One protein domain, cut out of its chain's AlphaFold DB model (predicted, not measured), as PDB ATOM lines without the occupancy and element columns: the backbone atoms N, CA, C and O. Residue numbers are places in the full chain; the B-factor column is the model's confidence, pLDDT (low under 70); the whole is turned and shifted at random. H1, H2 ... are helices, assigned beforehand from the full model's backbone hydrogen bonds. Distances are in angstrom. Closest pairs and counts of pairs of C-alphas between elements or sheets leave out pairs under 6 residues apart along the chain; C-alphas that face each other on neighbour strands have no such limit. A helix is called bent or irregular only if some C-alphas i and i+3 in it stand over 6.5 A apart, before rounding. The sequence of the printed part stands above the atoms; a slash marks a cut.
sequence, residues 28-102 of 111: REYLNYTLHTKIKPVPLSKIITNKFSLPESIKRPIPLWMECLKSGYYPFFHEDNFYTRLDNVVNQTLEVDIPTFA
ATOM      1  N   ARG A  28     200.305 215.448 307.917       88.94
ATOM      2  CA  ARG A  28     201.384 216.147 307.213       88.94
ATOM      3  C   ARG A  28     200.945 217.543 306.765       88.94
ATOM      4  O   ARG A  28     201.695 218.495 306.934       88.94
ATOM      5  N   GLU A  29     199.764 217.656 306.164       88.25
ATOM      6  CA  GLU A  29     199.220 218.947 305.732       88.25
ATOM      7  C   GLU A  29     198.910 219.823 306.941       88.25
ATOM      8  O   GLU A  29     199.365 220.958 306.976       88.25
ATOM      9  N   TYR A  30     198.233 219.279 307.954       89.81
ATOM     10  CA  TYR A  30     197.931 219.985 309.198       89.81
ATOM     11  C   TYR A  30     199.191 220.579 309.843       89.81
ATOM     12  O   TYR A  30     199.222 221.762 310.166       89.81
ATOM     13  N   LEU A  31     200.263 219.792 309.970       89.62
ATOM     14  CA  LEU A  31     201.539 220.250 310.522       89.62
ATOM     15  C   LEU A  31     202.194 221.312 309.637       89.62
ATOM     16  O   LEU A  31     202.680 222.315 310.148       89.62
ATOM     17  N   ASN A  32     202.172 221.126 308.315       90.00
ATOM     18  CA  ASN A  32     202.714 222.112 307.384       90.00
ATOM     19  C   ASN A  32     201.968 223.453 307.448       90.00
ATOM     20  O   ASN A  32     202.604 224.495 307.322       90.00
ATOM     21  N   TYR A  33     200.652 223.434 307.672       88.00
ATOM     22  CA  TYR A  33     199.855 224.648 307.851       88.00
ATOM     23  C   TYR A  33     200.059 225.285 309.232       88.00
ATOM     24  O   TYR A  33     200.305 226.483 309.305       88.00
ATOM     25  N   THR A  34     200.005 224.496 310.309       87.75
ATOM     26  CA  THR A  34     200.020 224.993 311.702       87.75
ATOM     27  C   THR A  34     201.406 225.429 312.160       87.75
ATOM     28  O   THR A  34     201.563 226.443 312.828       87.75
ATOM     29  N   LEU A  35     202.428 224.644 311.819       88.06
ATOM     30  CA  LEU A  35     203.804 224.858 312.270       88.06
ATOM     31  C   LEU A  35     204.678 225.486 311.180       88.06
ATOM     32  O   LEU A  35     205.895 225.569 311.344       88.06
ATOM     33  N   HIS A  36     204.083 225.866 310.043       88.00
ATOM     34  CA  HIS A  36     204.779 226.380 308.860       88.00
ATOM     35  C   HIS A  36     205.952 225.491 308.404       88.00
ATOM     36  O   HIS A  36     206.952 225.959 307.850       88.00
ATOM     37  N   THR A  37     205.839 224.179 308.633       85.06
ATOM     38  CA  THR A  37     206.849 223.203 308.222       85.06
ATOM     39  C   THR A  37     206.695 222.833 306.749       85.06
ATOM     40  O   THR A  37     205.629 222.963 306.152       85.06
ATOM     41  N   LYS A  38     207.766 222.316 306.140       86.56
ATOM     42  CA  LYS A  38     207.749 221.785 304.765       86.56
ATOM     43  C   LYS A  38     208.086 220.294 304.758       86.56
ATOM     44  O   LYS A  38     209.107 219.874 304.216       86.56
ATOM     45  N   ILE A  39     207.233 219.489 305.393       87.75
ATOM     46  CA  ILE A  39     207.389 218.031 305.443       87.75
ATOM     47  C   ILE A  39     207.050 217.455 304.068       87.75
ATOM     48  O   ILE A  39     205.929 217.607 303.572       87.75
ATOM     49  N   LYS A  40     208.023 216.774 303.456       88.06
ATOM     50  CA  LYS A  40     207.840 216.072 302.182       88.06
ATOM     51  C   LYS A  40     207.077 214.756 302.395       88.06
ATOM     52  O   LYS A  40     207.214 214.146 303.454       88.06
ATOM     53  N   PRO A  41     206.284 214.292 301.412       87.00
ATOM     54  CA  PRO A  41     205.699 212.958 301.463       87.00
ATOM     55  C   PRO A  41     206.803 211.899 301.562       87.00
ATOM     56  O   PRO A  41     207.794 211.950 300.835       87.00
ATOM     57  N   VAL A  42     206.623 210.946 302.473       85.94
ATOM     58  CA  VAL A  42     207.579 209.865 302.727       85.94
ATOM     59  C   VAL A  42     206.978 208.566 302.199       85.94
ATOM     60  O   VAL A  42     205.841 208.250 302.556       85.94
ATOM     61  N   PRO A  43     207.692 207.804 301.353       87.56
ATOM     62  CA  PRO A  43     207.187 206.527 300.875       87.56
ATOM     63  C   PRO A  43     207.156 205.506 302.015       87.56
ATOM     64  O   PRO A  43     208.036 205.489 302.879       87.56
ATOM     65  N   LEU A  44     206.184 204.594 301.971       86.50
ATOM     66  CA  LEU A  44     205.996 203.564 302.996       86.50
ATOM     67  C   LEU A  44     207.263 202.724 303.243       86.50
ATOM     68  O   LEU A  44     207.584 202.405 304.383       86.50
ATOM     69  N   SER A  45     208.047 202.442 302.197       89.50
ATOM     70  CA  SER A  45     209.314 201.702 302.304       89.50
ATOM     71  C   SER A  45     210.336 202.362 303.244       89.50
ATOM     72  O   SER A  45     211.078 201.676 303.952       89.50
ATOM     73  N   LYS A  46     210.365 203.699 303.307       86.81
ATOM     74  CA  LYS A  46     211.233 204.455 304.227       86.81
ATOM     75  C   LYS A  46     210.722 204.422 305.669       86.81
ATOM     76  O   LYS A  46     211.536 204.463 306.587       86.81
ATOM     77  N   ILE A  47     209.406 204.311 305.853       86.00
ATOM     78  CA  ILE A  47     208.759 204.197 307.167       86.00
ATOM     79  C   ILE A  47     209.041 202.816 307.765       86.00
ATOM     80  O   ILE A  47     209.515 202.728 308.892       86.00
ATOM     81  N   ILE A  48     208.845 201.747 306.985       90.50
ATOM     82  CA  ILE A  48     209.084 200.359 307.426       90.50
ATOM     83  C   ILE A  48     210.546 200.148 307.839       90.50
ATOM     84  O   ILE A  48     210.831 199.457 308.809       90.50
ATOM     85  N   THR A  49     211.484 200.770 307.123       91.44
ATOM     86  CA  THR A  49     212.918 200.673 307.438       91.44
ATOM     87  C   THR A  49     213.351 201.548 308.620       91.44
ATOM     88  O   THR A  49     214.538 201.578 308.932       91.44
ATOM     89  N   ASN A  50     212.419 202.263 309.264       82.56
ATOM     90  CA  ASN A  50     212.658 203.215 310.351       82.56
ATOM     91  C   ASN A  50     213.743 204.265 310.029       82.56
ATOM     92  O   ASN A  50     214.438 204.769 310.907       82.56
ATOM     93  N   LYS A  51     213.908 204.601 308.741       79.88
ATOM     94  CA  LYS A  51     214.908 205.569 308.246       79.88
ATOM     95  C   LYS A  51     214.352 206.990 308.160       79.88
ATOM     96  O   LYS A  51     214.912 207.829 307.454       79.88
ATOM     97  N   PHE A  52     213.222 207.246 308.809       81.00
ATOM     98  CA  PHE A  52     212.555 208.537 308.805       81.00
ATOM     99  C   PHE A  52     212.615 209.154 310.201       81.00
ATOM    100  O   PHE A  52     212.053 208.607 311.145       81.00
ATOM    101  N   SER A  53     213.278 210.303 310.312       80.94
ATOM    102  CA  SER A  53     213.233 211.152 311.497       80.94
ATOM    103  C   SER A  53     212.276 212.318 311.265       80.94
ATOM    104  O   SER A  53     212.260 212.939 310.197       80.94
ATOM    105  N   LEU A  54     211.458 212.613 312.275       82.50
ATOM    106  CA  LEU A  54     210.644 213.822 312.282       82.50
ATOM    107  C   LEU A  54     211.546 215.056 312.476       82.50
ATOM    108  O   LEU A  54     212.567 214.959 313.161       82.50
ATOM    109  N   PRO A  55     211.179 216.214 311.899       85.19
ATOM    110  CA  PRO A  55     211.835 217.483 312.196       85.19
ATOM    111  C   PRO A  55     211.833 217.773 313.699       85.19
ATOM    112  O   PRO A  55     210.835 217.533 314.375       85.19
ATOM    113  N   GLU A  56     212.910 218.368 314.208       83.12
ATOM    114  CA  GLU A  56     213.065 218.679 315.638       83.12
ATOM    115  C   GLU A  56     212.025 219.684 316.166       83.12
ATOM    116  O   GLU A  56     211.699 219.703 317.355       83.12
ATOM    117  N   SER A  57     211.422 220.470 315.270       83.50
ATOM    118  CA  SER A  57     210.282 221.334 315.588       83.50
ATOM    119  C   SER A  57     209.039 220.553 316.044       83.50
ATOM    120  O   SER A  57     208.209 221.096 316.769       83.50
ATOM    121  N   ILE A  58     208.914 219.272 315.680       85.06
ATOM    122  CA  ILE A  58     207.774 218.411 316.013       85.06
ATOM    123  C   ILE A  58     208.160 217.524 317.197       85.06
ATOM    124  O   ILE A  58     208.456 216.338 317.063       85.06
ATOM    125  N   LYS A  59     208.152 218.114 318.396       81.06
ATOM    126  CA  LYS A  59     208.557 217.416 319.628       81.06
ATOM    127  C   LYS A  59     207.566 216.338 320.075       81.06
ATOM    128  O   LYS A  59     207.967 215.348 320.680       81.06
ATOM    129  N   ARG A  60     206.262 216.535 319.838       86.12
ATOM    130  CA  ARG A  60     205.194 215.650 320.341       86.12
ATOM    131  C   ARG A  60     204.141 215.377 319.256       86.12
ATOM    132  O   ARG A  60     203.111 216.045 319.231       86.12
ATOM    133  N   PRO A  61     204.366 214.390 318.373       84.62
ATOM    134  CA  PRO A  61     203.464 214.125 317.251       84.62
ATOM    135  C   PRO A  61     202.085 213.593 317.676       84.62
ATOM    136  O   PRO A  61     201.097 213.908 317.024       84.62
ATOM    137  N   ILE A  62     201.988 212.829 318.774       88.62
ATOM    138  CA  ILE A  62     200.712 212.247 319.238       88.62
ATOM    139  C   ILE A  62     199.723 213.328 319.725       88.62
ATOM    140  O   ILE A  62     198.581 213.317 319.274       88.62
ATOM    141  N   PRO A  63     200.112 214.296 320.581       90.69
ATOM    142  CA  PRO A  63     199.246 215.432 320.910       90.69
ATOM    143  C   PRO A  63     198.790 216.236 319.688       90.69
ATOM    144  O   PRO A  63     197.605 216.519 319.561       90.69
ATOM    145  N   LEU A  64     199.701 216.516 318.749       89.50
ATOM    146  CA  LEU A  64     199.378 217.242 317.515       89.50
ATOM    147  C   LEU A  64     198.394 216.466 316.629       89.50
ATOM    148  O   LEU A  64     197.536 217.057 315.981       89.50
ATOM    149  N   TRP A  65     198.473 215.134 316.624       89.88
ATOM    150  CA  TRP A  65     197.478 214.289 315.967       89.88
ATOM    151  C   TRP A  65     196.097 214.426 316.615       89.88
ATOM    152  O   TRP A  65     195.102 214.558 315.909       89.88
ATOM    153  N   MET A  66     196.025 214.459 317.947       90.38
ATOM    154  CA  MET A  66     194.755 214.662 318.653       90.38
ATOM    155  C   MET A  66     194.151 216.042 318.379       90.38
ATOM    156  O   MET A  66     192.934 216.163 318.281       90.38
ATOM    157  N   GLU A  67     194.977 217.078 318.240       89.12
ATOM    158  CA  GLU A  67     194.527 218.416 317.837       89.12
ATOM    159  C   GLU A  67     194.026 218.424 316.388       89.12
ATOM    160  O   GLU A  67     192.934 218.923 316.118       89.12
ATOM    161  N   CYS A  68     194.751 217.769 315.477       89.56
ATOM    162  CA  CYS A  68     194.332 217.587 314.088       89.56
ATOM    163  C   CYS A  68     192.967 216.894 313.976       89.56
ATOM    164  O   CYS A  68     192.143 217.305 313.165       89.56
ATOM    165  N   LEU A  69     192.693 215.876 314.796       87.50
ATOM    166  CA  LEU A  69     191.389 215.205 314.817       87.50
ATOM    167  C   LEU A  69     190.256 216.100 315.340       87.50
ATOM    168  O   LEU A  69     189.103 215.878 314.986       87.50
ATOM    169  N   LYS A  70     190.561 217.089 316.185       87.31
ATOM    170  CA  LYS A  70     189.552 217.984 316.768       87.31
ATOM    171  C   LYS A  70     189.186 219.135 315.843       87.31
ATOM    172  O   LYS A  70     188.011 219.466 315.750       87.31
ATOM    173  N   SER A  71     190.171 219.753 315.192       85.31
ATOM    174  CA  SER A  71     189.957 220.987 314.424       85.31
ATOM    175  C   SER A  71     190.417 220.936 312.968       85.31
ATOM    176  O   SER A  71     190.130 221.861 312.223       85.31
ATOM    177  N   GLY A  72     191.067 219.865 312.505       85.31
ATOM    178  CA  GLY A  72     191.657 219.754 311.161       85.31
ATOM    179  C   GLY A  72     190.675 219.549 309.997       85.31
ATOM    180  O   GLY A  72     191.012 218.843 309.043       85.31
ATOM    181  N   TYR A  73     189.476 220.139 310.059       85.62
ATOM    182  CA  TYR A  73     188.439 220.029 309.029       85.62
ATOM    183  C   TYR A  73     188.309 221.321 308.201       85.62
ATOM    184  O   TYR A  73     188.166 222.422 308.733       85.62
ATOM    185  N   TYR A  74     188.349 221.179 306.876       75.62
ATOM    186  CA  TYR A  74     188.134 222.257 305.906       75.62
ATOM    187  C   TYR A  74     186.641 222.631 305.804       75.62
ATOM    188  O   TYR A  74     185.803 221.732 305.919       75.62
ATOM    189  N   PRO A  75     186.278 223.903 305.530       79.94
ATOM    190  CA  PRO A  75     187.137 225.086 305.338       79.94
ATOM    191  C   PRO A  75     187.520 225.822 306.627       79.94
ATOM    192  O   PRO A  75     188.362 226.713 306.592       79.94
ATOM    193  N   PHE A  76     186.947 225.437 307.766       84.38
ATOM    194  CA  PHE A  76     186.970 226.258 308.979       84.38
ATOM    195  C   PHE A  76     188.194 226.064 309.871       84.38
ATOM    196  O   PHE A  76     188.311 226.755 310.875       84.38
ATOM    197  N   PHE A  77     189.097 225.135 309.549       83.44
ATOM    198  CA  PHE A  77     190.261 224.816 310.385       83.44
ATOM    199  C   PHE A  77     191.071 226.054 310.829       83.44
ATOM    200  O   PHE A  77     191.579 226.080 311.947       83.44
ATOM    201  N   HIS A  78     191.184 227.080 309.978       82.25
ATOM    202  CA  HIS A  78     191.924 228.313 310.282       82.25
ATOM    203  C   HIS A  78     191.020 229.500 310.658       82.25
ATOM    204  O   HIS A  78     191.494 230.624 310.780       82.25
ATOM    205  N   GLU A  79     189.715 229.275 310.804       82.88
ATOM    206  CA  GLU A  79     188.756 230.327 311.120       82.88
ATOM    207  C   GLU A  79     188.403 230.331 312.608       82.88
ATOM    208  O   GLU A  79     188.283 229.286 313.256       82.88
ATOM    209  N   ASP A  80     188.157 231.528 313.139       82.94
ATOM    210  CA  ASP A  80     187.578 231.675 314.467       82.94
ATOM    211  C   ASP A  80     186.190 231.025 314.528       82.94
ATOM    212  O   ASP A  80     185.423 231.011 313.553       82.94
ATOM    213  N   ASN A  81     185.838 230.534 315.718       86.81
ATOM    214  CA  ASN A  81     184.571 229.854 315.988       86.81
ATOM    215  C   ASN A  81     184.366 228.578 315.149       86.81
ATOM    216  O   ASN A  81     183.249 228.295 314.713       86.81
ATOM    217  N   PHE A  82     185.431 227.784 314.964       88.75
ATOM    218  CA  PHE A  82     185.410 226.486 314.271       88.75
ATOM    219  C   PHE A  82     184.169 225.642 314.605       88.75
ATOM    220  O   PHE A  82     183.445 225.229 313.702       88.75
ATOM    221  N   TYR A  83     183.885 225.432 315.897       89.25
ATOM    222  CA  TYR A  83     182.753 224.610 316.333       89.25
ATOM    223  C   TYR A  83     181.400 225.197 315.927       89.25
ATOM    224  O   TYR A  83     180.534 224.451 315.494       89.25
ATOM    225  N   THR A  84     181.223 226.516 316.005       91.69
ATOM    226  CA  THR A  84     179.977 227.181 315.591       91.69
ATOM    227  C   THR A  84     179.746 227.044 314.090       91.69
ATOM    228  O   THR A  84     178.635 226.775 313.648       91.69
ATOM    229  N   ARG A  85     180.799 227.202 313.283       89.56
ATOM    230  CA  ARG A  85     180.708 227.050 311.825       89.56
ATOM    231  C   ARG A  85     180.432 225.604 311.430       89.56
ATOM    232  O   ARG A  85     179.627 225.363 310.535       89.56
ATOM    233  N   LEU A  86     181.069 224.658 312.121       89.31
ATOM    234  CA  LEU A  86     180.802 223.236 311.946       89.31
ATOM    235  C   LEU A  86     179.348 222.902 312.294       89.31
ATOM    236  O   LEU A  86     178.693 222.216 311.515       89.31
ATOM    237  N   ASP A  87     178.838 223.426 313.409       91.06
ATOM    238  CA  ASP A  87     177.450 223.231 313.834       91.06
ATOM    239  C   ASP A  87     176.463 223.772 312.793       91.06
ATOM    240  O   ASP A  87     175.547 223.068 312.384       91.06
ATOM    241  N   ASN A  88     176.717 224.966 312.249       91.00
ATOM    242  CA  ASN A  88     175.900 225.531 311.172       91.00
ATOM    243  C   ASN A  88     175.863 224.635 309.926       91.00
ATOM    244  O   ASN A  88     174.799 224.465 309.336       91.00
ATOM    245  N   VAL A  89     176.999 224.055 309.522       89.62
ATOM    246  CA  VAL A  89     177.041 223.128 308.378       89.62
ATOM    247  C   VAL A  89     176.271 221.849 308.681       89.62
ATOM    248  O   VAL A  89     175.496 221.399 307.841       89.62
ATOM    249  N   VAL A  90     176.437 221.282 309.877       90.25
ATOM    250  CA  VAL A  90     175.691 220.090 310.297       90.25
ATOM    251  C   VAL A  90     174.189 220.372 310.292       90.25
ATOM    252  O   VAL A  90     173.439 219.613 309.681       90.25
ATOM    253  N   ASN A  91     173.753 221.481 310.891       93.81
ATOM    254  CA  ASN A  91     172.346 221.875 310.935       93.81
ATOM    255  C   ASN A  91     171.787 222.114 309.528       93.81
ATOM    256  O   ASN A  91     170.739 221.567 309.198       93.81
ATOM    257  N   GLN A  92     172.514 222.814 308.652       91.69
ATOM    258  CA  GLN A  92     172.097 223.004 307.259       91.69
ATOM    259  C   GLN A  92     171.942 221.664 306.521       91.69
ATOM    260  O   GLN A  92     170.966 221.456 305.799       91.69
ATOM    261  N   THR A  93     172.869 220.726 306.726       90.69
ATOM    262  CA  THR A  93     172.779 219.405 306.102       90.69
ATOM    263  C   THR A  93     171.597 218.593 306.630       90.69
ATOM    264  O   THR A  93     170.932 217.912 305.850       90.69
ATOM    265  N   LEU A  94     171.301 218.684 307.926       92.12
ATOM    266  CA  LEU A  94     170.170 217.992 308.546       92.12
ATOM    267  C   LEU A  94     168.816 218.598 308.151       92.12
ATOM    268  O   LEU A  94     167.877 217.855 307.876       92.12
ATOM    269  N   GLU A  95     168.709 219.926 308.117       91.69
ATOM    270  CA  GLU A  95     167.445 220.638 307.901       91.69
ATOM    271  C   GLU A  95     167.113 220.844 306.420       91.69
ATOM    272  O   GLU A  95     165.936 220.895 306.057       91.69
ATOM    273  N   VAL A  96     168.127 220.956 305.556       89.12
ATOM    274  CA  VAL A  96     167.947 221.317 304.142       89.12
ATOM    275  C   VAL A  96     168.473 220.231 303.214       89.12
ATOM    276  O   VAL A  96     167.704 219.720 302.396       89.12
ATOM    277  N   ASP A  97     169.750 219.853 303.326       88.44
ATOM    278  CA  ASP A  97     170.392 219.029 302.291       88.44
ATOM    279  C   ASP A  97     169.823 217.605 302.252       88.44
ATOM    280  O   ASP A  97     169.424 217.131 301.186       88.44
ATOM    281  N   ILE A  98     169.740 216.925 303.403       87.44
ATOM    282  CA  ILE A  98     169.207 215.557 303.490       87.44
ATOM    283  C   ILE A  98     167.734 215.507 303.052       87.44
ATOM    284  O   ILE A  98     167.426 214.689 302.179       87.44
ATOM    285  N   PRO A  99     166.820 216.357 303.574       88.75
ATOM    286  CA  PRO A  99     165.424 216.351 303.136       88.75
ATOM    287  C   PRO A  99     165.260 216.644 301.642       88.75
ATOM    288  O   PRO A  99     164.509 215.944 300.957       88.75
ATOM    289  N   THR A 100     165.998 217.627 301.114       84.62
ATOM    290  CA  THR A 100     165.957 217.989 299.688       84.62
ATOM    291  C   THR A 100     166.461 216.838 298.818       84.62
ATOM    292  O   THR A 100     165.817 216.480 297.831       84.62
ATOM    293  N   PHE A 101     167.575 216.207 299.200       86.75
ATOM    294  CA  PHE A 101     168.130 215.055 298.489       86.75
ATOM    295  C   PHE A 101     167.181 213.853 298.504       86.75
ATOM    296  O   PHE A 101     166.962 213.218 297.474       86.75
ATOM    297  N   ALA A 102     166.560 213.570 299.651       84.12
ATOM    298  CA  ALA A 102     165.567 212.508 299.792       84.12
ATOM    299  C   ALA A 102     164.231 212.824 299.082       84.12
ATOM    300  O   ALA A 102     163.299 212.022 299.143       84.12
TER     301      ALA A 102
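What this domain is: This is residues 28 to 102 of the 111 residues of an uncharacterized protein of Fibrobacter intestinalis (UniProt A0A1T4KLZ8). The printed part is a string of four helices with few contacts between them: H1 and H3 come near each other at about a right angle, a wide loop leads from H1 out through H2 and back to H3, and the long helix H4 makes an arm at the other end. The tip of the loop, residues 44 to 51, of which 44 to 48 belong to H2, sticks out. The 75 printed residues include the helices H1, H2, H3 and H4 in that order along the chain, and no named strand; the class is all helix. The whole is only just extended, close to loose, with a radius of gyration of the C-alphas of 17.4 A, and its elongated outline spans 51 by 28 by 18 A.

Where its parts are: Find C-alpha 28 at (201.384, 216.147, 307.213); H1 begins there and runs to Thr 34, 10.0 A from first to last C-alpha. Go on to Leu 44, where the short helix H2 begins; it ends at Ile 48. Next look at C-alpha 61, at (203.464, 214.125, 317.251), where H3 begins; it covers residues 61 to 71 and 15.4 A. H4, the longest helix, runs from Phe 82 to Phe 101, 26.0 A, and its last C-alpha is at (168.130, 215.055, 298.489). Near residue 94 you will find a kink of 31 degrees in H4. H4 is irregular, but only just: C-alphas 95 and 98 are 7.0 A apart.

How they stand to each other: Start at H1, which is close to H3 but not clearly touching it. Their closest C-alphas, those of Tyr 30 and Cys 68, are 6.5 A apart, and their lines are about perpendicular, at 75 degrees. H2 touches no helix; it is apart from H1, H3 and H4. From H3 look on to H4: the two are close but not clearly touching, and their closest C-alphas, those of Ser 71 and Phe 82, are 7.1 A apart. They run the same way at a steep tilt of 52 degrees, with a rough line for H4. H1 and H4 are apart. In the backbones of H1, H2 and H3, every O i to N i+4 pair is within hydrogen-bond range; in H4, 14 of 16 are.

The domain as a whole: The two C-alphas farthest apart, those of Lys 51 and Thr 100, are 51.2 A from each other. The link from H2 to H3, residues 49 to 60, is long; the links from H1 to H2 and from H3 to H4 are short. The printed part has no cut. In the B-factor column you will find a mean pLDDT of 87.1 for the printed part, and no printed residue is under 70.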